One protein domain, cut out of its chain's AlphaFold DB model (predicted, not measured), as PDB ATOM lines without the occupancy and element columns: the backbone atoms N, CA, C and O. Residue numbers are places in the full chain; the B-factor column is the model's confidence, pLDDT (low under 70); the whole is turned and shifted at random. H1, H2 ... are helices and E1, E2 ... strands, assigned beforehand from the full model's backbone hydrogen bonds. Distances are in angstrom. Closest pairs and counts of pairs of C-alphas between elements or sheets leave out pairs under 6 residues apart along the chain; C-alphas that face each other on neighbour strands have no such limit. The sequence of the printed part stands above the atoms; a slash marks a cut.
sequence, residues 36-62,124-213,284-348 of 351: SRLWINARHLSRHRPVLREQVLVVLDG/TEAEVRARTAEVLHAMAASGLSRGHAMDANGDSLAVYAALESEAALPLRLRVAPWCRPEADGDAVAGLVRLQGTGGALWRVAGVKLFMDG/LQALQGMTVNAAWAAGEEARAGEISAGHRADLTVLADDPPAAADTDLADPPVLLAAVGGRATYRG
ATOM      1  N   SER A  36     -21.935  67.006 -40.065       29.17
ATOM      2  CA  SER A  36     -21.854  66.852 -41.523       29.17
ATOM      3  C   SER A  36     -23.156  66.288 -42.094       29.17
ATOM      4  O   SER A  36     -23.573  66.710 -43.169       29.17
ATOM      5  N   ARG A  37     -23.859  65.427 -41.342       33.78
ATOM      6  CA  ARG A  37     -25.236  65.007 -41.660       33.78
ATOM      7  C   ARG A  37     -26.248  66.143 -41.494       33.78
ATOM      8  O   ARG A  37     -27.267  66.135 -42.173       33.78
ATOM      9  N   LEU A  38     -25.954  67.110 -40.622       29.64
ATOM     10  CA  LEU A  38     -26.717  68.347 -40.426       29.64
ATOM     11  C   LEU A  38     -26.377  69.424 -41.470       29.64
ATOM     12  O   LEU A  38     -27.151  70.362 -41.639       29.64
ATOM     13  N   TRP A  39     -25.265  69.277 -42.211       28.69
ATOM     14  CA  TRP A  39     -24.919  70.073 -43.401       28.69
ATOM     15  C   TRP A  39     -25.800  69.648 -44.583       28.69
ATOM     16  O   TRP A  39     -25.377  69.188 -45.643       28.69
ATOM     17  N   ILE A  40     -27.092  69.777 -44.330       33.91
ATOM     18  CA  ILE A  40     -28.196  69.614 -45.238       33.91
ATOM     19  C   ILE A  40     -28.128  70.808 -46.189       33.91
ATOM     20  O   ILE A  40     -28.455  71.943 -45.847       33.91
ATOM     21  N   ASN A  41     -27.648  70.539 -47.406       35.16
ATOM     22  CA  ASN A  41     -27.858  71.411 -48.559       35.16
ATOM     23  C   ASN A  41     -29.329  71.856 -48.590       35.16
ATOM     24  O   ASN A  41     -30.211  71.048 -48.295       35.16
ATOM     25  N   ALA A  42     -29.615  73.078 -49.047       32.84
ATOM     26  CA  ALA A  42     -30.985  73.567 -49.263       32.84
ATOM     27  C   ALA A  42     -31.890  72.553 -50.018       32.84
ATOM     28  O   ALA A  42     -33.087  72.473 -49.748       32.84
ATOM     29  N   ARG A  43     -31.288  71.672 -50.843       34.31
ATOM     30  CA  ARG A  43     -31.885  70.465 -51.459       34.31
ATOM     31  C   ARG A  43     -32.623  69.502 -50.518       34.31
ATOM     32  O   ARG A  43     -33.458  68.747 -51.006       34.31
ATOM     33  N   HIS A  44     -32.275  69.427 -49.236       35.16
ATOM     34  CA  HIS A  44     -32.907  68.508 -48.280       35.16
ATOM     35  C   HIS A  44     -33.996  69.218 -47.457       35.16
ATOM     36  O   HIS A  44     -35.045  68.631 -47.225       35.16
ATOM     37  N   LEU A  45     -33.818  70.504 -47.119       36.44
ATOM     38  CA  LEU A  45     -34.861  71.343 -46.499       36.44
ATOM     39  C   LEU A  45     -36.088  71.516 -47.413       36.44
ATOM     40  O   LEU A  45     -37.225  71.456 -46.947       36.44
ATOM     41  N   SER A  46     -35.876  71.620 -48.728       36.09
ATOM     42  CA  SER A  46     -36.953  71.689 -49.727       36.09
ATOM     43  C   SER A  46     -37.791  70.411 -49.852       36.09
ATOM     44  O   SER A  46     -38.880  70.440 -50.422       36.09
ATOM     45  N   ARG A  47     -37.325  69.282 -49.295       37.75
ATOM     46  CA  ARG A  47     -38.100  68.031 -49.220       37.75
ATOM     47  C   ARG A  47     -39.192  68.094 -48.147       37.75
ATOM     48  O   ARG A  47     -40.171  67.360 -48.255       37.75
ATOM     49  N   HIS A  48     -39.037  68.972 -47.153       36.88
ATOM     50  CA  HIS A  48     -39.880  69.025 -45.953       36.88
ATOM     51  C   HIS A  48     -40.649  70.344 -45.777       36.88
ATOM     52  O   HIS A  48     -41.496  70.426 -44.896       36.88
ATOM     53  N   ARG A  49     -40.400  71.360 -46.615       41.38
ATOM     54  CA  ARG A  49     -41.085  72.664 -46.583       41.38
ATOM     55  C   ARG A  49     -41.781  72.925 -47.924       41.38
ATOM     56  O   ARG A  49     -41.072  73.188 -48.892       41.38
ATOM     57  N   PRO A  50     -43.122  72.870 -48.020       40.53
ATOM     58  CA  PRO A  50     -43.857  73.082 -49.274       40.53
ATOM     59  C   PRO A  50     -43.559  74.433 -49.942       40.53
ATOM     60  O   PRO A  50     -43.340  74.471 -51.147       40.53
ATOM     61  N   VAL A  51     -43.417  75.508 -49.158       40.38
ATOM     62  CA  VAL A  51     -43.028  76.840 -49.663       40.38
ATOM     63  C   VAL A  51     -41.634  76.809 -50.297       40.38
ATOM     64  O   VAL A  51     -41.449  77.291 -51.411       40.38
ATOM     65  N   LEU A  52     -40.661  76.151 -49.652       35.69
ATOM     66  CA  LEU A  52     -39.346  75.935 -50.259       35.69
ATOM     67  C   LEU A  52     -39.426  74.954 -51.428       35.69
ATOM     68  O   LEU A  52     -38.652  75.094 -52.351       35.69
ATOM     69  N   ARG A  53     -40.332  73.974 -51.440       36.12
ATOM     70  CA  ARG A  53     -40.495  73.001 -52.531       36.12
ATOM     71  C   ARG A  53     -40.994  73.661 -53.815       36.12
ATOM     72  O   ARG A  53     -40.460  73.373 -54.883       36.12
ATOM     73  N   GLU A  54     -41.988  74.536 -53.703       32.56
ATOM     74  CA  GLU A  54     -42.563  75.280 -54.827       32.56
ATOM     75  C   GLU A  54     -41.619  76.386 -55.315       32.56
ATOM     76  O   GLU A  54     -41.484  76.591 -56.518       32.56
ATOM     77  N   GLN A  55     -40.861  77.016 -54.414       36.72
ATOM     78  CA  GLN A  55     -39.857  78.021 -54.782       36.72
ATOM     79  C   GLN A  55     -38.533  77.407 -55.280       36.72
ATOM     80  O   GLN A  55     -37.884  77.960 -56.164       36.72
ATOM     81  N   VAL A  56     -38.153  76.211 -54.813       31.19
ATOM     82  CA  VAL A  56     -36.992  75.438 -55.311       31.19
ATOM     83  C   VAL A  56     -37.234  74.862 -56.709       31.19
ATOM     84  O   VAL A  56     -36.281  74.485 -57.390       31.19
ATOM     85  N   LEU A  57     -38.481  74.853 -57.184       27.03
ATOM     86  CA  LEU A  57     -38.815  74.528 -58.571       27.03
ATOM     87  C   LEU A  57     -38.612  75.704 -59.548       27.03
ATOM     88  O   LEU A  57     -38.597  75.458 -60.752       27.03
ATOM     89  N   VAL A  58     -38.418  76.949 -59.079       29.20
ATOM     90  CA  VAL A  58     -38.467  78.151 -59.948       29.20
ATOM     91  C   VAL A  58     -37.216  79.051 -59.883       29.20
ATOM     92  O   VAL A  58     -37.080  79.983 -60.675       29.20
ATOM     93  N   VAL A  59     -36.236  78.773 -59.023       29.42
ATOM     94  CA  VAL A  59     -35.201  79.770 -58.701       29.42
ATOM     95  C   VAL A  59     -33.818  79.408 -59.250       29.42
ATOM     96  O   VAL A  59     -33.246  78.366 -58.938       29.42
ATOM     97  N   LEU A  60     -33.310  80.320 -60.082       47.62
ATOM     98  CA  LEU A  60     -32.248  80.169 -61.075       47.62
ATOM     99  C   LEU A  60     -31.071  81.102 -60.757       47.62
ATOM    100  O   LEU A  60     -31.305  82.236 -60.355       47.62
ATOM    101  N   ASP A  61     -29.855  80.598 -60.989       34.00
ATOM    102  CA  ASP A  61     -28.539  81.248 -60.870       34.00
ATOM    103  C   ASP A  61     -28.199  81.929 -59.532       34.00
ATOM    104  O   ASP A  61     -28.681  83.007 -59.201       34.00
ATOM    105  N   GLY A  62     -27.272  81.315 -58.781       35.53
ATOM    106  CA  GLY A  62     -26.598  81.958 -57.642       35.53
ATOM    107  C   GLY A  62     -26.416  81.101 -56.389       35.53
ATOM    108  O   GLY A  62     -25.849  81.590 -55.422       35.53
ATOM    109  N   THR A 124     -31.833  88.862 -68.136       84.44
ATOM    110  CA  THR A 124     -31.275  90.205 -67.995       84.44
ATOM    111  C   THR A 124     -30.824  90.440 -66.553       84.44
ATOM    112  O   THR A 124     -31.327  89.820 -65.616       84.44
ATOM    113  N   GLU A 125     -29.907  91.386 -66.346       84.12
ATOM    114  CA  GLU A 125     -29.443  91.760 -65.001       84.12
ATOM    115  C   GLU A 125     -30.607  92.151 -64.072       84.12
ATOM    116  O   GLU A 125     -30.642  91.765 -62.904       84.12
ATOM    117  N   ALA A 126     -31.600  92.872 -64.607       85.56
ATOM    118  CA  ALA A 126     -32.790  93.268 -63.862       85.56
ATOM    119  C   ALA A 126     -33.625  92.057 -63.413       85.56
ATOM    120  O   ALA A 126     -34.089  92.025 -62.273       85.56
ATOM    121  N   GLU A 127     -33.780  91.043 -64.269       83.00
ATOM    122  CA  GLU A 127     -34.490  89.805 -63.924       83.00
ATOM    123  C   GLU A 127     -33.724  88.978 -62.887       83.00
ATOM    124  O   GLU A 127     -34.335  88.480 -61.942       83.00
ATOM    125  N   VAL A 128     -32.396  88.866 -63.017       83.12
ATOM    126  CA  VAL A 128     -31.550  88.178 -62.026       83.12
ATOM    127  C   VAL A 128     -31.662  88.866 -60.666       83.12
ATOM    128  O   VAL A 128     -31.880  88.198 -59.652       83.12
ATOM    129  N   ARG A 129     -31.576  90.201 -60.631       84.56
ATOM    130  CA  ARG A 129     -31.709  90.980 -59.395       84.56
ATOM    131  C   ARG A 129     -33.088  90.804 -58.762       84.56
ATOM    132  O   ARG A 129     -33.162  90.504 -57.572       84.56
ATOM    133  N   ALA A 130     -34.160  90.932 -59.546       83.44
ATOM    134  CA  ALA A 130     -35.531  90.777 -59.061       83.44
ATOM    135  C   ALA A 130     -35.786  89.378 -58.478       83.44
ATOM    136  O   ALA A 130     -36.292  89.259 -57.363       83.44
ATOM    137  N   ARG A 131     -35.359  88.320 -59.179       81.81
ATOM    138  CA  ARG A 131     -35.509  86.935 -58.704       81.81
ATOM    139  C   ARG A 131     -34.665  86.654 -57.469       81.81
ATOM    140  O   ARG A 131     -35.136  86.020 -56.533       81.81
ATOM    141  N   THR A 132     -33.433  87.159 -57.426       83.06
ATOM    142  CA  THR A 132     -32.578  87.022 -56.239       83.06
ATOM    143  C   THR A 132     -33.224  87.698 -55.031       83.06
ATOM    144  O   THR A 132     -33.265  87.115 -53.950       83.06
ATOM    145  N   ALA A 133     -33.776  88.902 -55.208       85.88
ATOM    146  CA  ALA A 133     -34.489  89.601 -54.146       85.88
ATOM    147  C   ALA A 133     -35.691  88.794 -53.645       85.88
ATOM    148  O   ALA A 133     -35.831  88.624 -52.436       85.88
ATOM    149  N   GLU A 134     -36.528  88.280 -54.547       83.56
ATOM    150  CA  GLU A 134     -37.709  87.469 -54.217       83.56
ATOM    151  C   GLU A 134     -37.341  86.268 -53.334       83.56
ATOM    152  O   GLU A 134     -37.929  86.048 -52.276       83.56
ATOM    153  N   VAL A 135     -36.294  85.543 -53.718       80.19
ATOM    154  CA  VAL A 135     -35.817  84.341 -53.020       80.19
ATOM    155  C   VAL A 135     -35.299  84.665 -51.638       80.19
ATOM    156  O   VAL A 135     -35.630  83.988 -50.666       80.19
ATOM    157  N   LEU A 136     -34.473  85.701 -51.542       85.06
ATOM    158  CA  LEU A 136     -33.920  86.124 -50.269       85.06
ATOM    159  C   LEU A 136     -35.042  86.635 -49.350       85.06
ATOM    160  O   LEU A 136     -35.037  86.336 -48.161       85.06
ATOM    161  N   HIS A 137     -36.061  87.321 -49.872       86.44
ATOM    162  CA  HIS A 137     -37.223  87.703 -49.063       86.44
ATOM    163  C   HIS A 137     -38.028  86.489 -48.599       86.44
ATOM    164  O   HIS A 137     -38.445  86.452 -47.445       86.44
ATOM    165  N   ALA A 138     -38.193  85.468 -49.439       78.69
ATOM    166  CA  ALA A 138     -38.866  84.244 -49.030       78.69
ATOM    167  C   ALA A 138     -38.073  83.452 -47.974       78.69
ATOM    168  O   ALA A 138     -38.652  82.938 -47.020       78.69
ATOM    169  N   MET A 139     -36.740  83.423 -48.077       82.50
ATOM    170  CA  MET A 139     -35.867  82.887 -47.026       82.50
ATOM    171  C   MET A 139     -36.013  83.668 -45.711       82.50
ATOM    172  O   MET A 139     -36.078  83.072 -44.636       82.50
ATOM    173  N   ALA A 140     -36.095  84.998 -45.779       86.25
ATOM    174  CA  ALA A 140     -36.355  85.823 -44.601       86.25
ATOM    175  C   ALA A 140     -37.741  85.543 -44.000       86.25
ATOM    176  O   ALA A 140     -37.862  85.419 -42.782       86.25
ATOM    177  N   ALA A 141     -38.760  85.352 -44.844       84.81
ATOM    178  CA  ALA A 141     -40.106  84.962 -44.430       84.81
ATOM    179  C   ALA A 141     -40.150  83.574 -43.773       84.81
ATOM    180  O   ALA A 141     -40.950  83.357 -42.872       84.81
ATOM    181  N   SER A 142     -39.242  82.661 -44.138       81.19
ATOM    182  CA  SER A 142     -39.063  81.379 -43.442       81.19
ATOM    183  C   SER A 142     -38.194  81.481 -42.180       81.19
ATOM    184  O   SER A 142     -37.809  80.460 -41.611       81.19
ATOM    185  N   GLY A 143     -37.833  82.695 -41.752       82.44
ATOM    186  CA  GLY A 143     -37.104  82.941 -40.512       82.44
ATOM    187  C   GLY A 143     -35.582  82.880 -40.640       82.44
ATOM    188  O   GLY A 143     -34.887  82.831 -39.622       82.44
ATOM    189  N   LEU A 144     -35.029  82.890 -41.856       86.50
ATOM    190  CA  LEU A 144     -33.584  82.961 -42.061       86.50
ATOM    191  C   LEU A 144     -33.116  84.421 -42.014       86.50
ATOM    192  O   LEU A 144     -33.504  85.245 -42.831       86.50
ATOM    193  N   SER A 145     -32.224  84.740 -41.079       88.94
ATOM    194  CA  SER A 145     -31.598  86.069 -40.954       88.94
ATOM    195  C   SER A 145     -30.154  86.104 -41.475       88.94
ATOM    196  O   SER A 145     -29.571  87.171 -41.699       88.94
ATOM    197  N   ARG A 146     -29.558  84.926 -41.697       87.94
ATOM    198  CA  ARG A 146     -28.189  84.742 -42.186       87.94
ATOM    199  C   ARG A 146     -28.094  83.567 -43.147       87.94
ATOM    200  O   ARG A 146     -28.789  82.570 -42.983       87.94
ATOM    201  N   GLY A 147     -27.170  83.674 -44.097       86.00
ATOM    202  CA  GLY A 147     -26.903  82.634 -45.079       86.00
ATOM    203  C   GLY A 147     -25.432  82.547 -45.462       86.00
ATOM    204  O   GLY A 147     -24.683  83.523 -45.409       86.00
ATOM    205  N   HIS A 148     -25.026  81.346 -45.854       83.81
ATOM    206  CA  HIS A 148     -23.727  81.059 -46.443       83.81
ATOM    207  C   HIS A 148     -23.943  80.756 -47.932       83.81
ATOM    208  O   HIS A 148     -24.414  79.673 -48.271       83.81
ATOM    209  N   ALA A 149     -23.607  81.703 -48.808       83.94
ATOM    210  CA  ALA A 149     -23.623  81.496 -50.255       83.94
ATOM    211  C   ALA A 149     -22.311  80.813 -50.660       83.94
ATOM    212  O   ALA A 149     -21.227  81.360 -50.445       83.94
ATOM    213  N   MET A 150     -22.392  79.575 -51.148       77.12
ATOM    214  CA  MET A 150     -21.225  78.709 -51.391       77.12
ATOM    215  C   MET A 150     -20.696  78.794 -52.826       77.12
ATOM    216  O   MET A 150     -20.046  77.872 -53.316       77.12
ATOM    217  N   ASP A 151     -20.977  79.910 -53.476       71.69
ATOM    218  CA  ASP A 151     -20.587  80.280 -54.820       71.69
ATOM    219  C   ASP A 151     -20.566  81.808 -54.945       71.69
ATOM    220  O   ASP A 151     -21.098  82.547 -54.121       71.69
ATOM    221  N   ALA A 152     -19.874  82.283 -55.972       73.75
ATOM    222  CA  ALA A 152     -19.857  83.686 -56.374       73.75
ATOM    223  C   ALA A 152     -19.676  83.743 -57.892       73.75
ATOM    224  O   ALA A 152     -18.763  84.386 -58.406       73.75
ATOM    225  N   ASN A 153     -20.477  82.943 -58.594       65.50
ATOM    226  CA  ASN A 153     -20.367  82.792 -60.037       65.50
ATOM    227  C   ASN A 153     -20.962  84.021 -60.736       65.50
ATOM    228  O   ASN A 153     -21.918  84.622 -60.233       65.50
ATOM    229  N   GLY A 154     -20.398  84.379 -61.893       72.00
ATOM    230  CA  GLY A 154     -20.857  85.517 -62.693       72.00
ATOM    231  C   GLY A 154     -20.963  86.805 -61.873       72.00
ATOM    232  O   GLY A 154     -20.039  87.166 -61.144       72.00
ATOM    233  N   ASP A 155     -22.124  87.451 -61.953       79.56
ATOM    234  CA  ASP A 155     -22.377  88.770 -61.366       79.56
ATOM    235  C   ASP A 155     -22.998  88.717 -59.957       79.56
ATOM    236  O   ASP A 155     -23.444  89.736 -59.432       79.56
ATOM    237  N   SER A 156     -23.003  87.551 -59.294       80.94
ATOM    238  CA  SER A 156     -23.684  87.354 -57.997       80.94
ATOM    239  C   SER A 156     -23.259  88.371 -56.924       80.94
ATOM    240  O   SER A 156     -24.089  88.880 -56.172       80.94
ATOM    241  N   LEU A 157     -21.967  88.724 -56.867       90.25
ATOM    242  CA  LEU A 157     -21.471  89.736 -55.923       90.25
ATOM    243  C   LEU A 157     -22.004  91.140 -56.240       90.25
ATOM    244  O   LEU A 157     -22.321  91.891 -55.319       90.25
ATOM    245  N   ALA A 158     -22.116  91.487 -57.525       91.44
ATOM    246  CA  ALA A 158     -22.678  92.761 -57.961       91.44
ATOM    247  C   ALA A 158     -24.178  92.833 -57.649       91.44
ATOM    248  O   ALA A 158     -24.655  93.867 -57.189       91.44
ATOM    249  N   VAL A 159     -24.901  91.717 -57.790       90.81
ATOM    250  CA  VAL A 159     -26.311  91.614 -57.390       90.81
ATOM    251  C   VAL A 159     -26.474  91.866 -55.891       90.81
ATOM    252  O   VAL A 159     -27.309  92.680 -55.505       90.81
ATOM    253  N   TYR A 160     -25.659  91.244 -55.030       93.56
ATOM    254  CA  TYR A 160     -25.727  91.506 -53.584       93.56
ATOM    255  C   TYR A 160     -25.388  92.956 -53.232       93.56
ATOM    256  O   TYR A 160     -26.053  93.542 -52.377       93.56
ATOM    257  N   ALA A 161     -24.399  93.547 -53.906       95.19
ATOM    258  CA  ALA A 161     -24.054  94.954 -53.732       95.19
ATOM    259  C   ALA A 161     -25.213  95.883 -54.132       95.19
ATOM    260  O   ALA A 161     -25.540  96.807 -53.388       95.19
ATOM    261  N   ALA A 162     -25.866  95.610 -55.267       95.06
ATOM    262  CA  ALA A 162     -27.016  96.373 -55.743       95.06
ATOM    263  C   ALA A 162     -28.197  96.267 -54.768       95.06
ATOM    264  O   ALA A 162     -28.687  97.291 -54.292       95.06
ATOM    265  N   LEU A 163     -28.581  95.044 -54.380       94.88
ATOM    266  CA  LEU A 163     -29.668  94.812 -53.424       94.88
ATOM    267  C   LEU A 163     -29.407  95.486 -52.078       94.88
ATOM    268  O   LEU A 163     -30.322  96.035 -51.475       94.88
ATOM    269  N   GLU A 164     -28.167  95.479 -51.592       96.06
ATOM    270  CA  GLU A 164     -27.825  96.204 -50.373       96.06
ATOM    271  C   GLU A 164     -27.957  97.723 -50.545       96.06
ATOM    272  O   GLU A 164     -28.531  98.381 -49.676       96.06
ATOM    273  N   SER A 165     -27.468  98.281 -51.658       96.62
ATOM    274  CA  SER A 165     -27.553  99.723 -51.936       96.62
ATOM    275  C   SER A 165     -28.995 100.223 -52.068       96.62
ATOM    276  O   SER A 165     -29.299 101.348 -51.679       96.62
ATOM    277  N   GLU A 166     -29.891  99.355 -52.538       95.06
ATOM    278  CA  GLU A 166     -31.332  99.591 -52.664       95.06
ATOM    279  C   GLU A 166     -32.095  99.285 -51.358       95.06
ATOM    280  O   GLU A 166     -33.318  99.392 -51.316       95.06
ATOM    281  N   ALA A 167     -31.394  98.897 -50.281       93.06
ATOM    282  CA  ALA A 167     -31.973  98.423 -49.021       93.06
ATOM    283  C   ALA A 167     -32.951  97.236 -49.183       93.06
ATOM    284  O   ALA A 167     -33.841  97.037 -48.357       93.06
ATOM    285  N   ALA A 168     -32.747  96.432 -50.227       93.19
ATOM    286  CA  ALA A 168     -33.549  95.279 -50.623       93.19
ATOM    287  C   ALA A 168     -32.881  93.927 -50.303       93.19
ATOM    288  O   ALA A 168     -33.389  92.887 -50.712       93.19
ATOM    289  N   LEU A 169     -31.740  93.909 -49.601       95.31
ATOM    290  CA  LEU A 169     -31.067  92.680 -49.164       95.31
ATOM    291  C   LEU A 169     -31.545  92.270 -47.750       95.31
ATOM    292  O   LEU A 169     -31.140  92.911 -46.777       95.31
ATOM    293  N   PRO A 170     -32.368  91.210 -47.592       95.00
ATOM    294  CA  PRO A 170     -33.048  90.922 -46.327       95.00
ATOM    295  C   PRO A 170     -32.285  89.953 -45.409       95.00
ATOM    296  O   PRO A 170     -32.724  89.700 -44.288       95.00
ATOM    297  N   LEU A 171     -31.142  89.415 -45.858       92.12
ATOM    298  CA  LEU A 171     -30.274  88.532 -45.072       92.12
ATOM    299  C   LEU A 171     -28.848  89.060 -45.005       92.12
ATOM    300  O   LEU A 171     -28.350  89.708 -45.925       92.12
ATOM    301  N   ARG A 172     -28.137  88.654 -43.952       94.31
ATOM    302  CA  ARG A 172     -26.681  88.754 -43.920       94.31
ATOM    303  C   ARG A 172     -26.038  87.551 -44.613       94.31
ATOM    304  O   ARG A 172     -26.199  86.417 -44.164       94.31
ATOM    305  N   LEU A 173     -25.263  87.801 -45.663       92.25
ATOM    306  CA  LEU A 173     -24.642  86.777 -46.496       92.25
ATOM    307  C   LEU A 173     -23.132  86.690 -46.276       92.25
ATOM    308  O   LEU A 173     -22.393  87.669 -46.386       92.25
ATOM    309  N   ARG A 174     -22.656  85.476 -46.023       89.94
ATOM    310  CA  ARG A 174     -21.240  85.133 -46.107       89.94
ATOM    311  C   ARG A 174     -21.005  84.354 -47.389       89.94
ATOM    312  O   ARG A 174     -21.555  83.272 -47.557       89.94
ATOM    313  N   VAL A 175     -20.187  84.901 -48.275       88.56
ATOM    314  CA  VAL A 175     -19.971  84.353 -49.611       88.56
ATOM    315  C   VAL A 175     -18.629  83.628 -49.663       88.56
ATOM    316  O   VAL A 175     -17.613  84.160 -49.204       88.56
ATOM    317  N   ALA A 176     -18.617  82.419 -50.215       86.06
ATOM    318  CA  ALA A 176     -17.410  81.645 -50.476       86.06
ATOM    319  C   ALA A 176     -17.344  81.291 -51.970       86.06
ATOM    320  O   ALA A 176     -17.901  80.270 -52.374       86.06
ATOM    321  N   PRO A 177     -16.656  82.109 -52.792       84.81
ATOM    322  CA  PRO A 177     -16.433  81.807 -54.198       84.81
ATOM    323  C   PRO A 177     -15.809  80.422 -54.389       84.81
ATOM    324  O   PRO A 177     -15.006  79.966 -53.565       84.81
ATOM    325  N   TRP A 178     -16.166  79.757 -55.482       83.06
ATOM    326  CA  TRP A 178     -15.670  78.420 -55.778       83.06
ATOM    327  C   TRP A 178     -14.256  78.463 -56.367       83.06
ATOM    328  O   TRP A 178     -13.996  79.147 -57.355       83.06
ATOM    329  N   CYS A 179     -13.341  77.697 -55.772       80.75
ATOM    330  CA  CYS A 179     -12.066  77.350 -56.384       80.75
ATOM    331  C   CYS A 179     -12.197  76.010 -57.107       80.75
ATOM    332  O   CYS A 179     -12.374  74.963 -56.473       80.75
ATOM    333  N   ARG A 180     -12.098  76.053 -58.437       76.50
ATOM    334  CA  ARG A 180     -12.100  74.852 -59.270       76.50
ATOM    335  C   ARG A 180     -10.832  74.019 -59.038       76.50
ATOM    336  O   ARG A 180      -9.788  74.607 -58.746       76.50
ATOM    337  N   PRO A 181     -10.890  72.683 -59.178       70.62
ATOM    338  CA  PRO A 181      -9.703  71.829 -59.096       70.62
ATOM    339  C   PRO A 181      -8.595  72.220 -60.085       70.62
ATOM    340  O   PRO A 181      -7.416  72.054 -59.784       70.62
ATOM    341  N   GLU A 182      -8.967  72.771 -61.241       77.12
ATOM    342  CA  GLU A 182      -8.063  73.202 -62.312       77.12
ATOM    343  C   GLU A 182      -7.553  74.642 -62.136       77.12
ATOM    344  O   GLU A 182      -6.876  75.160 -63.022       77.12
ATOM    345  N   ALA A 183      -7.897  75.317 -61.032       78.56
ATOM    346  CA  ALA A 183      -7.492  76.697 -60.793       78.56
ATOM    347  C   ALA A 183      -5.962  76.826 -60.750       78.56
ATOM    348  O   ALA A 183      -5.285  76.192 -59.937       78.56
ATOM    349  N   ASP A 184      -5.424  77.687 -61.613       82.94
ATOM    350  CA  ASP A 184      -4.012  78.043 -61.615       82.94
ATOM    351  C   ASP A 184      -3.675  79.071 -60.518       82.94
ATOM    352  O   ASP A 184      -4.523  79.513 -59.732       82.94
ATOM    353  N   GLY A 185      -2.396  79.451 -60.439       85.00
ATOM    354  CA  GLY A 185      -1.918  80.404 -59.438       85.00
ATOM    355  C   GLY A 185      -2.610  81.768 -59.513       85.00
ATOM    356  O   GLY A 185      -2.871  82.370 -58.470       85.00
ATOM    357  N   ASP A 186      -2.960  82.232 -60.713       90.81
ATOM    358  CA  ASP A 186      -3.607  83.528 -60.915       90.81
ATOM    359  C   ASP A 186      -5.078  83.492 -60.497       90.81
ATOM    360  O   ASP A 186      -5.551  84.423 -59.832       90.81
ATOM    361  N   ALA A 187      -5.784  82.400 -60.803       83.75
ATOM    362  CA  ALA A 187      -7.142  82.152 -60.337       83.75
ATOM    363  C   ALA A 187      -7.198  82.109 -58.801       83.75
ATOM    364  O   ALA A 187      -8.016  82.801 -58.185       83.75
ATOM    365  N   VAL A 188      -6.277  81.378 -58.162       85.81
ATOM    366  CA  VAL A 188      -6.167  81.338 -56.694       85.81
ATOM    367  C   VAL A 188      -5.835  82.722 -56.130       85.81
ATOM    368  O   VAL A 188      -6.465  83.163 -55.167       85.81
ATOM    369  N   ALA A 189      -4.897  83.454 -56.737       83.19
ATOM    370  CA  ALA A 189      -4.569  84.814 -56.317       83.19
ATOM    371  C   ALA A 189      -5.775  85.765 -56.447       83.19
ATOM    372  O   ALA A 189      -5.968  86.632 -55.593       83.19
ATOM    373  N   GLY A 190      -6.620  85.586 -57.465       88.19
ATOM    374  CA  GLY A 190      -7.894  86.292 -57.612       88.19
ATOM    375  C   GLY A 190      -8.849  86.036 -56.448       88.19
ATOM    376  O   GLY A 190      -9.356  86.982 -55.847       88.19
ATOM    377  N   LEU A 191      -9.022  84.772 -56.060       85.88
ATOM    378  CA  LEU A 191      -9.846  84.389 -54.908       85.88
ATOM    379  C   LEU A 191      -9.321  84.963 -53.589       85.88
ATOM    380  O   LEU A 191     -10.115  85.357 -52.733       85.88
ATOM    381  N   VAL A 192      -7.994  85.038 -53.431       84.75
ATOM    382  CA  VAL A 192      -7.347  85.687 -52.282       84.75
ATOM    383  C   VAL A 192      -7.638  87.187 -52.273       84.75
ATOM    384  O   VAL A 192      -8.011  87.715 -51.227       84.75
ATOM    385  N   ARG A 193      -7.529  87.870 -53.421       90.81
ATOM    386  CA  ARG A 193      -7.846  89.306 -53.540       90.81
ATOM    387  C   ARG A 193      -9.306  89.621 -53.218       90.81
ATOM    388  O   ARG A 193      -9.576  90.681 -52.669       90.81
ATOM    389  N   LEU A 194     -10.234  88.712 -53.526       89.94
ATOM    390  CA  LEU A 194     -11.653  88.883 -53.198       89.94
ATOM    391  C   LEU A 194     -11.947  88.786 -51.694       89.94
ATOM    392  O   LEU A 194     -13.003  89.241 -51.256       89.94
ATOM    393  N   GLN A 195     -11.064  88.193 -50.885       91.50
ATOM    394  CA  GLN A 195     -11.337  88.010 -49.461       91.50
ATOM    395  C   GLN A 195     -11.491  89.350 -48.742       91.50
ATOM    396  O   GLN A 195     -10.607  90.201 -48.749       91.50
ATOM    397  N   GLY A 196     -12.606  89.506 -48.033       89.25
ATOM    398  CA  GLY A 196     -12.931  90.724 -47.305       89.25
ATOM    399  C   GLY A 196     -13.730  91.751 -48.101       89.25
ATOM    400  O   GLY A 196     -14.291  92.634 -47.456       89.25
ATOM    401  N   THR A 197     -13.848  91.603 -49.422       94.44
ATOM    402  CA  THR A 197     -14.766  92.399 -50.245       94.44
ATOM    403  C   THR A 197     -16.201  92.177 -49.782       94.44
ATOM    404  O   THR A 197     -16.598  91.051 -49.478       94.44
ATOM    405  N   GLY A 198     -16.979  93.246 -49.688       95.75
ATOM    406  CA  GLY A 198     -18.336  93.190 -49.168       95.75
ATOM    407  C   GLY A 198     -18.850  94.553 -48.745       95.75
ATOM    408  O   GLY A 198     -18.102  95.532 -48.745       95.75
ATOM    409  N   GLY A 199     -20.108  94.576 -48.332       95.38
ATOM    410  CA  GLY A 199     -20.713  95.700 -47.637       95.38
ATOM    411  C   GLY A 199     -21.088  95.361 -46.197       95.38
ATOM    412  O   GLY A 199     -20.417  94.582 -45.509       95.38
ATOM    413  N   ALA A 200     -22.152  95.987 -45.705       94.75
ATOM    414  CA  ALA A 200     -22.602  95.832 -44.330       94.75
ATOM    415  C   ALA A 200     -23.272  94.474 -44.081       94.75
ATOM    416  O   ALA A 200     -23.146  93.943 -42.977       94.75
ATOM    417  N   LEU A 201     -23.970  93.916 -45.070       95.31
ATOM    418  CA  LEU A 201     -24.789  92.708 -44.994       95.31
ATOM    419  C   LEU A 201     -24.200  91.540 -45.779       95.31
ATOM    420  O   LEU A 201     -24.400  90.408 -45.355       95.31
ATOM    421  N   TRP A 202     -23.417  91.765 -46.830       95.06
ATOM    422  CA  TRP A 202     -22.746  90.688 -47.563       95.06
ATOM    423  C   TRP A 202     -21.224  90.809 -47.472       95.06
ATOM    424  O   TRP A 202     -20.676  91.910 -47.446       95.06
ATOM    425  N   ARG A 203     -20.519  89.676 -47.412       95.00
ATOM    426  CA  ARG A 203     -19.051  89.659 -47.400       95.00
ATOM    427  C   ARG A 203     -18.483  88.368 -47.960       95.00
ATOM    428  O   ARG A 203     -18.873  87.284 -47.533       95.00
ATOM    429  N   VAL A 204     -17.476  88.488 -48.818       93.62
ATOM    430  CA  VAL A 204     -16.619  87.377 -49.228       93.62
ATOM    431  C   VAL A 204     -15.702  87.005 -48.066       93.62
ATOM    432  O   VAL A 204     -14.848  87.789 -47.637       93.62
ATOM    433  N   ALA A 205     -15.906  85.813 -47.515       88.56
ATOM    434  CA  ALA A 205     -15.118  85.305 -46.401       88.56
ATOM    435  C   ALA A 205     -15.076  83.773 -46.432       88.56
ATOM    436  O   ALA A 205     -15.781  83.078 -45.701       88.56
ATOM    437  N   GLY A 206     -14.208  83.237 -47.274       85.69
ATOM    438  CA  GLY A 206     -14.057  81.809 -47.496       85.69
ATOM    439  C   GLY A 206     -13.861  81.494 -48.968       85.69
ATOM    440  O   GLY A 206     -13.959  82.364 -49.833       85.69
ATOM    441  N   VAL A 207     -13.579  80.223 -49.226       84.56
ATOM    442  CA  VAL A 207     -13.495  79.634 -50.560       84.56
ATOM    443  C   VAL A 207     -14.170  78.272 -50.482       84.56
ATOM    444  O   VAL A 207     -13.911  77.509 -49.548       84.56
ATOM    445  N   LYS A 208     -15.049  77.976 -51.438       81.38
ATOM    446  CA  LYS A 208     -15.647  76.651 -51.590       81.38
ATOM    447  C   LYS A 208     -14.703  75.774 -52.409       81.38
ATOM    448  O   LYS A 208     -14.160  76.219 -53.415       81.38
ATOM    449  N   LEU A 209     -14.541  74.522 -51.990       73.38
ATOM    450  CA  LEU A 209     -13.851  73.467 -52.733       73.38
ATOM    451  C   LEU A 209     -14.822  72.299 -52.938       73.38
ATOM    452  O   LEU A 209     -15.638  72.017 -52.055       73.38
ATOM    453  N   PHE A 210     -14.723  71.631 -54.085       69.56
ATOM    454  CA  PHE A 210     -15.367  70.341 -54.338       69.56
ATOM    455  C   PHE A 210     -14.309  69.244 -54.297       69.56
ATOM    456  O   PHE A 210     -13.188  69.440 -54.764       69.56
ATOM    457  N   MET A 211     -14.669  68.111 -53.701       65.94
ATOM    458  CA  MET A 211     -13.827  66.917 -53.675       65.94
ATOM    459  C   MET A 211     -14.334  65.889 -54.688       65.94
ATOM    460  O   MET A 211     -13.542  65.311 -55.424       65.94
ATOM    461  N   ASP A 212     -15.648  65.695 -54.729       65.50
ATOM    462  CA  ASP A 212     -16.364  64.748 -55.574       65.50
ATOM    463  C   ASP A 212     -17.816  65.214 -55.811       65.50
ATOM    464  O   ASP A 212     -18.203  66.319 -55.410       65.50
ATOM    465  N   GLY A 213     -18.599  64.383 -56.507       64.69
ATOM    466  CA  GLY A 213     -20.003  64.632 -56.817       64.69
ATOM    467  C   GLY A 213     -20.966  64.194 -55.708       64.69
ATOM    468  O   GLY A 213     -20.697  64.321 -54.517       64.69
ATOM    469  N   LEU A 284     -33.172  71.320 -29.175       77.00
ATOM    470  CA  LEU A 284     -32.154  72.263 -28.710       77.00
ATOM    471  C   LEU A 284     -30.814  72.077 -29.438       77.00
ATOM    472  O   LEU A 284     -30.168  73.059 -29.796       77.00
ATOM    473  N   GLN A 285     -30.400  70.834 -29.698       75.38
ATOM    474  CA  GLN A 285     -29.187  70.558 -30.475       75.38
ATOM    475  C   GLN A 285     -29.331  71.008 -31.934       75.38
ATOM    476  O   GLN A 285     -28.364  71.509 -32.510       75.38
ATOM    477  N   ALA A 286     -30.525  70.881 -32.521       72.94
ATOM    478  CA  ALA A 286     -30.807  71.404 -33.857       72.94
ATOM    479  C   ALA A 286     -30.721  72.942 -33.886       72.94
ATOM    480  O   ALA A 286     -30.015  73.503 -34.729       72.94
ATOM    481  N   LEU A 287     -31.341  73.623 -32.913       78.88
ATOM    482  CA  LEU A 287     -31.266  75.081 -32.769       78.88
ATOM    483  C   LEU A 287     -29.820  75.564 -32.578       78.88
ATOM    484  O   LEU A 287     -29.388  76.500 -33.250       78.88
ATOM    485  N   GLN A 288     -29.045  74.900 -31.715       81.56
ATOM    486  CA  GLN A 288     -27.612  75.159 -31.535       81.56
ATOM    487  C   GLN A 288     -26.822  74.961 -32.838       81.56
ATOM    488  O   GLN A 288     -25.932  75.759 -33.142       81.56
ATOM    489  N   GLY A 289     -27.158  73.930 -33.623       75.56
ATOM    490  CA  GLY A 289     -26.595  73.670 -34.950       75.56
ATOM    491  C   GLY A 289     -26.755  74.852 -35.906       75.56
ATOM    492  O   GLY A 289     -25.791  75.253 -36.558       75.56
ATOM    493  N   MET A 290     -27.948  75.449 -35.924       78.00
ATOM    494  CA  MET A 290     -28.312  76.558 -36.812       78.00
ATOM    495  C   MET A 290     -27.882  77.944 -36.301       78.00
ATOM    496  O   MET A 290     -27.938  78.915 -37.054       78.00
ATOM    497  N   THR A 291     -27.441  78.060 -35.043       85.12
ATOM    498  CA  THR A 291     -27.105  79.344 -34.401       85.12
ATOM    499  C   THR A 291     -25.646  79.385 -33.939       85.12
ATOM    500  O   THR A 291     -24.767  79.796 -34.700       85.12
ATOM    501  N   VAL A 292     -25.368  78.945 -32.711       85.06
ATOM    502  CA  VAL A 292     -24.055  79.015 -32.054       85.06
ATOM    503  C   VAL A 292     -22.991  78.261 -32.853       85.06
ATOM    504  O   VAL A 292     -21.912  78.796 -33.115       85.06
ATOM    505  N   ASN A 293     -23.295  77.039 -33.296       82.06
ATOM    506  CA  ASN A 293     -22.333  76.206 -34.016       82.06
ATOM    507  C   ASN A 293     -22.033  76.764 -35.412       82.06
ATOM    508  O   ASN A 293     -20.877  76.753 -35.837       82.06
ATOM    509  N   ALA A 294     -23.045  77.297 -36.104       78.19
ATOM    510  CA  ALA A 294     -22.863  77.969 -37.388       78.19
ATOM    511  C   ALA A 294     -21.991  79.230 -37.247       78.19
ATOM    512  O   ALA A 294     -21.067  79.433 -38.039       78.19
ATOM    513  N   ALA A 295     -22.219  80.038 -36.205       83.31
ATOM    514  CA  ALA A 295     -21.396  81.210 -35.912       83.31
ATOM    515  C   ALA A 295     -19.944  80.824 -35.598       83.31
ATOM    516  O   ALA A 295     -19.022  81.415 -36.157       83.31
ATOM    517  N   TRP A 296     -19.732  79.791 -34.781       82.69
ATOM    518  CA  TRP A 296     -18.397  79.281 -34.466       82.69
ATOM    519  C   TRP A 296     -17.672  78.742 -35.707       82.69
ATOM    520  O   TRP A 296     -16.510  79.066 -35.946       82.69
ATOM    521  N   ALA A 297     -18.364  77.973 -36.555       76.38
ATOM    522  CA  ALA A 297     -17.807  77.461 -37.809       76.38
ATOM    523  C   ALA A 297     -17.388  78.588 -38.772       76.38
ATOM    524  O   ALA A 297     -16.439  78.432 -39.541       76.38
ATOM    525  N   ALA A 298     -18.063  79.738 -38.709       78.31
ATOM    526  CA  ALA A 298     -17.724  80.935 -39.473       78.31
ATOM    527  C   ALA A 298     -16.641  81.823 -38.812       78.31
ATOM    528  O   ALA A 298     -16.205  82.804 -39.432       78.31
ATOM    529  N   GLY A 299     -16.203  81.505 -37.586       83.31
ATOM    530  CA  GLY A 299     -15.316  82.345 -36.773       83.31
ATOM    531  C   GLY A 299     -15.977  83.653 -36.322       83.31
ATOM    532  O   GLY A 299     -15.342  84.710 -36.324       83.31
ATOM    533  N   GLU A 300     -17.284  83.615 -36.057       89.50
ATOM    534  CA  GLU A 300     -18.125  84.757 -35.690       89.50
ATOM    535  C   GLU A 300     -18.787  84.617 -34.313       89.50
ATOM    536  O   GLU A 300     -19.662  85.411 -33.974       89.50
ATOM    537  N   GLU A 301     -18.361  83.657 -33.495       92.25
ATOM    538  CA  GLU A 301     -18.931  83.360 -32.176       92.25
ATOM    539  C   GLU A 301     -18.952  84.569 -31.224       92.25
ATOM    540  O   GLU A 301     -19.838  84.693 -30.385       92.25
ATOM    541  N   ALA A 302     -18.021  85.512 -31.391       94.06
ATOM    542  CA  ALA A 302     -17.950  86.731 -30.585       94.06
ATOM    543  C   ALA A 302     -18.996  87.798 -30.967       94.06
ATOM    544  O   ALA A 302     -19.043  88.851 -30.338       94.06
ATOM    545  N   ARG A 303     -19.766  87.589 -32.041       94.06
ATOM    546  CA  ARG A 303     -20.686  88.599 -32.597       94.06
ATOM    547  C   ARG A 303     -21.987  88.041 -33.175       94.06
ATOM    548  O   ARG A 303     -22.822  88.823 -33.627       94.06
ATOM    549  N   ALA A 304     -22.154  86.725 -33.258       93.06
ATOM    550  CA  ALA A 304     -23.299  86.071 -33.886       93.06
ATOM    551  C   ALA A 304     -23.621  84.737 -33.197       93.06
ATOM    552  O   ALA A 304     -22.801  84.203 -32.457       93.06
ATOM    553  N   GLY A 305     -24.813  84.199 -33.469       89.25
ATOM    554  CA  GLY A 305     -25.260  82.902 -32.950       89.25
ATOM    555  C   GLY A 305     -25.919  82.945 -31.568       89.25
ATOM    556  O   GLY A 305     -26.476  81.939 -31.153       89.25
ATOM    557  N   GLU A 306     -25.914  84.096 -30.895       93.06
ATOM    558  CA  GLU A 306     -26.514  84.299 -29.574       93.06
ATOM    559  C   GLU A 306     -27.192  85.676 -29.495       93.06
ATOM    560  O   GLU A 306     -26.763  86.627 -30.159       93.06
ATOM    561  N   ILE A 307     -28.257  85.771 -28.692       93.75
ATOM    562  CA  ILE A 307     -28.911  87.035 -28.335       93.75
ATOM    563  C   ILE A 307     -28.282  87.532 -27.032       93.75
ATOM    564  O   ILE A 307     -28.710  87.180 -25.937       93.75
ATOM    565  N   SER A 308     -27.249  88.357 -27.163       94.44
ATOM    566  CA  SER A 308     -26.501  88.922 -26.038       94.44
ATOM    567  C   SER A 308     -25.949  90.304 -26.384       94.44
ATOM    568  O   SER A 308     -25.772  90.652 -27.554       94.44
ATOM    569  N   ALA A 309     -25.668  91.123 -25.368       94.94
ATOM    570  CA  ALA A 309     -25.066  92.436 -25.579       94.94
ATOM    571  C   ALA A 309     -23.707  92.305 -26.295       94.94
ATOM    572  O   ALA A 309     -22.850  91.532 -25.877       94.94
ATOM    573  N   GLY A 310     -23.516  93.076 -27.370       93.31
ATOM    574  CA  GLY A 310     -22.330  93.000 -28.233       93.31
ATOM    575  C   GLY A 310     -22.503  92.114 -29.474       93.31
ATOM    576  O   GLY A 310     -21.736  92.261 -30.427       93.31
ATOM    577  N   HIS A 311     -23.539  91.270 -29.521       95.94
ATOM    578  CA  HIS A 311     -23.875  90.487 -30.710       95.94
ATOM    579  C   HIS A 311     -24.719  91.294 -31.694       95.94
ATOM    580  O   HIS A 311     -25.400  92.261 -31.348       95.94
ATOM    581  N   ARG A 312     -24.664  90.899 -32.967       94.88
ATOM    582  CA  ARG A 312     -25.488  91.492 -34.022       94.88
ATOM    583  C   ARG A 312     -26.965  91.241 -33.723       94.88
ATOM    584  O   ARG A 312     -27.344  90.107 -33.442       94.88
ATOM    585  N   ALA A 313     -27.788  92.270 -33.909       95.50
ATOM    586  CA  ALA A 313     -29.245  92.193 -33.837       95.50
ATOM    587  C   ALA A 313     -29.843  91.515 -35.088       95.50
ATOM    588  O   ALA A 313     -30.616  92.116 -35.834       95.50
ATOM    589  N   ASP A 314     -29.425  90.273 -35.327       95.31
ATOM    590  CA  ASP A 314     -29.941  89.395 -36.370       95.31
ATOM    591  C   ASP A 314     -30.733  88.282 -35.658       95.31
ATOM    592  O   ASP A 314     -30.122  87.427 -35.009       95.31
ATOM    593  N   LEU A 315     -32.066  88.322 -35.721       93.75
ATOM    594  CA  LEU A 315     -32.957  87.456 -34.938       93.75
ATOM    595  C   LEU A 315     -34.220  87.068 -35.706       93.75
ATOM    596  O   LEU A 315     -34.603  87.734 -36.668       93.75
ATOM    597  N   THR A 316     -34.873  86.018 -35.219       92.44
ATOM    598  CA  THR A 316     -36.152  85.519 -35.723       92.44
ATOM    599  C   THR A 316     -37.074  85.285 -34.537       92.44
ATOM    600  O   THR A 316     -36.655  84.702 -33.539       92.44
ATOM    601  N   VAL A 317     -38.315  85.750 -34.645       92.38
ATOM    602  CA  VAL A 317     -39.389  85.480 -33.688       92.38
ATOM    603  C   VAL A 317     -40.346  84.502 -34.347       92.38
ATOM    604  O   VAL A 317     -40.856  84.772 -35.435       92.38
ATOM    605  N   LEU A 318     -40.562  83.373 -33.689       88.12
ATOM    606  CA  LEU A 318     -41.499  82.334 -34.097       88.12
ATOM    607  C   LEU A 318     -42.739  82.421 -33.202       88.12
ATOM    608  O   LEU A 318     -42.635  82.862 -32.057       88.12
ATOM    609  N   ALA A 319     -43.900  82.044 -33.732       86.31
ATOM    610  CA  ALA A 319     -45.144  81.996 -32.967       86.31
ATOM    611  C   ALA A 319     -45.128  80.870 -31.924       86.31
ATOM    612  O   ALA A 319     -45.637  81.045 -30.819       86.31
ATOM    613  N   ASP A 320     -44.484  79.758 -32.271       81.62
ATOM    614  CA  ASP A 320     -44.321  78.595 -31.407       81.62
ATOM    615  C   ASP A 320     -42.906  78.527 -30.827       81.62
ATOM    616  O   ASP A 320     -41.965  79.092 -31.388       81.62
ATOM    617  N   ASP A 321     -42.751  77.792 -29.723       82.31
ATOM    618  CA  ASP A 321     -41.463  77.489 -29.092       82.31
ATOM    619  C   ASP A 321     -40.907  76.160 -29.645       82.31
ATOM    620  O   ASP A 321     -41.354  75.088 -29.223       82.31
ATOM    621  N   PRO A 322     -39.946  76.170 -30.596       72.88
ATOM    622  CA  PRO A 322     -39.520  74.949 -31.281       72.88
ATOM    623  C   PRO A 322     -38.925  73.881 -30.347       72.88
ATOM    624  O   PRO A 322     -39.179  72.700 -30.563       72.88
ATOM    625  N   PRO A 323     -38.159  74.233 -29.293       73.06
ATOM    626  CA  PRO A 323     -37.753  73.283 -28.261       73.06
ATOM    627  C   PRO A 323     -38.880  72.556 -27.518       73.06
ATOM    628  O   PRO A 323     -38.618  71.484 -26.973       73.06
ATOM    629  N   ALA A 324     -40.086  73.126 -27.467       74.88
ATOM    630  CA  ALA A 324     -41.241  72.566 -26.766       74.88
ATOM    631  C   ALA A 324     -42.260  71.885 -27.700       74.88
ATOM    632  O   ALA A 324     -43.147  71.179 -27.219       74.88
ATOM    633  N   ALA A 325     -42.141  72.082 -29.016       65.94
ATOM    634  CA  ALA A 325     -43.010  71.472 -30.017       65.94
ATOM    635  C   ALA A 325     -42.697  69.978 -30.219       65.94
ATOM    636  O   ALA A 325     -41.545  69.548 -30.120       65.94
ATOM    637  N   ALA A 326     -43.719  69.179 -30.538       60.34
ATOM    638  CA  ALA A 326     -43.512  67.799 -30.966       60.34
ATOM    639  C   ALA A 326     -42.807  67.765 -32.334       60.34
ATOM    640  O   ALA A 326     -43.044  68.625 -33.182       60.34
ATOM    641  N   ASP A 327     -41.987  66.739 -32.588       61.31
ATOM    642  CA  ASP A 327     -41.228  66.603 -33.844       61.31
ATOM    643  C   ASP A 327     -42.117  66.669 -35.105       61.31
ATOM    644  O   ASP A 327     -41.666  67.103 -36.165       61.31
ATOM    645  N   THR A 328     -43.388  66.262 -34.996       55.75
ATOM    646  CA  THR A 328     -44.386  66.309 -36.078       55.75
ATOM    647  C   THR A 328     -44.901  67.712 -36.390       55.75
ATOM    648  O   THR A 328     -45.357  67.945 -37.508       55.75
ATOM    649  N   ASP A 329     -44.793  68.641 -35.439       54.12
ATOM    650  CA  ASP A 329     -45.401  69.975 -35.501       54.12
ATOM    651  C   ASP A 329     -44.369  71.055 -35.885       54.12
ATOM    652  O   ASP A 329     -44.718  72.169 -36.265       54.12
ATOM    653  N   LEU A 330     -43.075  70.706 -35.901       58.31
ATOM    654  CA  LEU A 330     -41.953  71.568 -36.319       58.31
ATOM    655  C   LEU A 330     -41.901  71.864 -37.829       58.31
ATOM    656  O   LEU A 330     -40.992  72.559 -38.309       58.31
ATOM    657  N   ALA A 331     -42.841  71.318 -38.600       54.75
ATOM    658  CA  ALA A 331     -42.822  71.411 -40.048       54.75
ATOM    659  C   ALA A 331     -42.974  72.854 -40.548       54.75
ATOM    660  O   ALA A 331     -42.385  73.143 -41.584       54.75
ATOM    661  N   ASP A 332     -43.676  73.754 -39.842       60.47
ATOM    662  CA  ASP A 332     -43.826  75.155 -40.280       60.47
ATOM    663  C   ASP A 332     -44.307  76.128 -39.172       60.47
ATOM    664  O   ASP A 332     -45.385  76.707 -39.298       60.47
ATOM    665  N   PRO A 333     -43.552  76.329 -38.069       67.88
ATOM    666  CA  PRO A 333     -43.946  77.311 -37.061       67.88
ATOM    667  C   PRO A 333     -44.009  78.710 -37.702       67.88
ATOM    668  O   PRO A 333     -43.023  79.119 -38.335       67.88
ATOM    669  N   PRO A 334     -45.123  79.453 -37.555       81.88
ATOM    670  CA  PRO A 334     -45.269  80.768 -38.162       81.88
ATOM    671  C   PRO A 334     -44.150  81.715 -37.728       81.88
ATOM    672  O   PRO A 334     -43.850  81.854 -36.539       81.88
ATOM    673  N   VAL A 335     -43.528  82.391 -38.689       89.06
ATOM    674  CA  VAL A 335     -42.536  83.433 -38.411       89.06
ATOM    675  C   VAL A 335     -43.284  84.740 -38.188       89.06
ATOM    676  O   VAL A 335     -43.984  85.228 -39.068       89.06
ATOM    677  N   LEU A 336     -43.128  85.331 -37.009       93.38
ATOM    678  CA  LEU A 336     -43.749  86.614 -36.675       93.38
ATOM    679  C   LEU A 336     -42.866  87.790 -37.108       93.38
ATOM    680  O   LEU A 336     -43.358  88.834 -37.538       93.38
ATOM    681  N   LEU A 337     -41.547  87.625 -37.009       94.00
ATOM    682  CA  LEU A 337     -40.562  88.654 -37.341       94.00
ATOM    683  C   LEU A 337     -39.244  88.002 -37.755       94.00
ATOM    684  O   LEU A 337     -38.738  87.135 -37.047       94.00
ATOM    685  N   ALA A 338     -38.634  88.501 -38.826       93.50
ATOM    686  CA  ALA A 338     -37.200  88.353 -39.056       93.50
ATOM    687  C   ALA A 338     -36.558  89.741 -39.048       93.50
ATOM    688  O   ALA A 338     -37.109  90.698 -39.601       93.50
ATOM    689  N   ALA A 339     -35.405  89.862 -38.398       95.31
ATOM    690  CA  ALA A 339     -34.656  91.103 -38.339       95.31
ATOM    691  C   ALA A 339     -33.167  90.871 -38.592       95.31
ATOM    692  O   ALA A 339     -32.595  89.877 -38.144       95.31
ATOM    693  N   VAL A 340     -32.540  91.819 -39.286       96.06
ATOM    694  CA  VAL A 340     -31.106  91.837 -39.589       96.06
ATOM    695  C   VAL A 340     -30.565  93.232 -39.308       96.06
ATOM    696  O   VAL A 340     -31.111  94.236 -39.760       96.06
ATOM    697  N   GLY A 341     -29.489  93.315 -38.526       92.94
ATOM    698  CA  GLY A 341     -28.896  94.584 -38.107       92.94
ATOM    699  C   GLY A 341     -29.869  95.485 -37.341       92.94
ATOM    700  O   GLY A 341     -29.759  96.703 -37.433       92.94
ATOM    701  N   GLY A 342     -30.840  94.903 -36.630       93.00
ATOM    702  CA  GLY A 342     -31.882  95.634 -35.904       93.00
ATOM    703  C   GLY A 342     -33.023  96.167 -36.778       93.00
ATOM    704  O   GLY A 342     -33.923  96.823 -36.259       93.00
ATOM    705  N   ARG A 343     -33.024  95.891 -38.088       93.75
ATOM    706  CA  ARG A 343     -34.114  96.255 -39.003       93.75
ATOM    707  C   ARG A 343     -34.981  95.039 -39.284       93.75
ATOM    708  O   ARG A 343     -34.448  93.972 -39.571       93.75
ATOM    709  N   ALA A 344     -36.300  95.208 -39.237       95.06
ATOM    710  CA  ALA A 344     -37.230  94.170 -39.665       95.06
ATOM    711  C   ALA A 344     -37.082  93.942 -41.178       95.06
ATOM    712  O   ALA A 344     -37.202  94.891 -41.953       95.06
ATOM    713  N   THR A 345     -36.809  92.701 -41.573       94.06
ATOM    714  CA  THR A 345     -36.710  92.258 -42.972       94.06
ATOM    715  C   THR A 345     -37.913  91.419 -43.391       94.06
ATOM    716  O   THR A 345     -38.195  91.299 -44.578       94.06
ATOM    717  N   TYR A 346     -38.669  90.908 -42.419       94.00
ATOM    718  CA  TYR A 346     -39.977  90.297 -42.614       94.00
ATOM    719  C   TYR A 346     -40.858  90.528 -41.384       94.00
ATOM    720  O   TYR A 346     -40.359  90.510 -40.258       94.00
ATOM    721  N   ARG A 347     -42.162  90.722 -41.596       94.06
ATOM    722  CA  ARG A 347     -43.195  90.721 -40.554       94.06
ATOM    723  C   ARG A 347     -44.328  89.811 -41.010       94.06
ATOM    724  O   ARG A 347     -44.790  89.959 -42.140       94.06
ATOM    725  N   GLY A 348     -44.741  88.893 -40.142       87.50
ATOM    726  CA  GLY A 348     -45.923  88.070 -40.375       87.50
ATOM    727  C   GLY A 348     -47.174  88.940 -40.475       87.50
ATOM    728  O   GLY A 348     -47.235  90.015 -39.882       87.50
TER     729      GLY A 348
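What this domain is: This is residues 36 to 62, 124 to 213 and 284 to 348 of the 351 residues of an uncharacterized protein of Streptomyces monashensis (UniProt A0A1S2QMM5). Two small sheets, parallel E1 E2 E3 and antiparallel E4 E5 E6, come together at E2 and E5, and two crossing helices cover one face of each: H4 over the first, H3 over the second. H5 lies at one end of the longest axis and the long link between E4 and E5 at the other, while H1, H2, H6 and H7 lie round the margins. The 182 printed residues hold seven named helices and six named strands, in the order H1 H2 H3 E1 H4 E2 H5 E3 H6 H7 E4 E5 E6. The class is mixed, helices and strands, with under half of the residues in named elements; the whole is compact, with a radius of gyration of the C-alphas of 16.9 A and spans of 52 by 36 by 35 A.

Where its parts are: H1, residues 42 to 45, begins at C-alpha 42 (-30.985, 73.567, -49.263), and H2 is residues 50 to 55. H3, residues 125 to 141, is 24.1 A long. E1, 146 to 149, H4, 156 to 165, 14.3 A, and E2, 172 to 175, follow. H5, 185 to 194, 14.3 A, precedes E3, 202 to 204. H6, 284 to 290, and H7, 292 to 297, come before E4, 315 to 318, E5, 335 to 340, 14.2 A, and E6, 343 to 347, which ends at C-alpha 347 (-43.195, 90.721, -40.554).

How they stand to each other: E1 E2 and E2 E3 are parallel neighbours, with N 147 and O 172 at 2.9 A and N 175 and O 203 at 2.8 A, within hydrogen-bond range. E1, H4, E2, with a right-handed crossover, and E2, H5, E3 are strand-helix-strand units, parallel neighbour strands with a helix between. H4 is on this sheet at a height of 9.9 A; H5 only grazes it with residues 191 to 194. H3 touches H4 with residues 128 to 133 alone, closest at the C-alphas of Arg 129 and Val 159, 5.8 A. H3 is also on the sheet E4 E5 E6, a meander, each strand the antiparallel neighbour of the one before; N 317 and O 337 are 2.8 A apart, N 345 and O 338 2.8 A. Every O i to N i+4 pair is within hydrogen-bond range in H2 to H7; H1 is too short for one.

The domain as a whole: The farthest C-alphas, those of Asp 186 and Ala 326, are 52.3 A apart. Residues 63 to 123 and 214 to 283 are not printed, leaving gaps of 14.0 A and 31.6 A between C-alphas. The links H7 to E4 and E4 to E5 are long. The mean pLDDT of the printed part is 77.3, under 70 at residues 36 to 62, 153, 210 to 213 and 325 to 333.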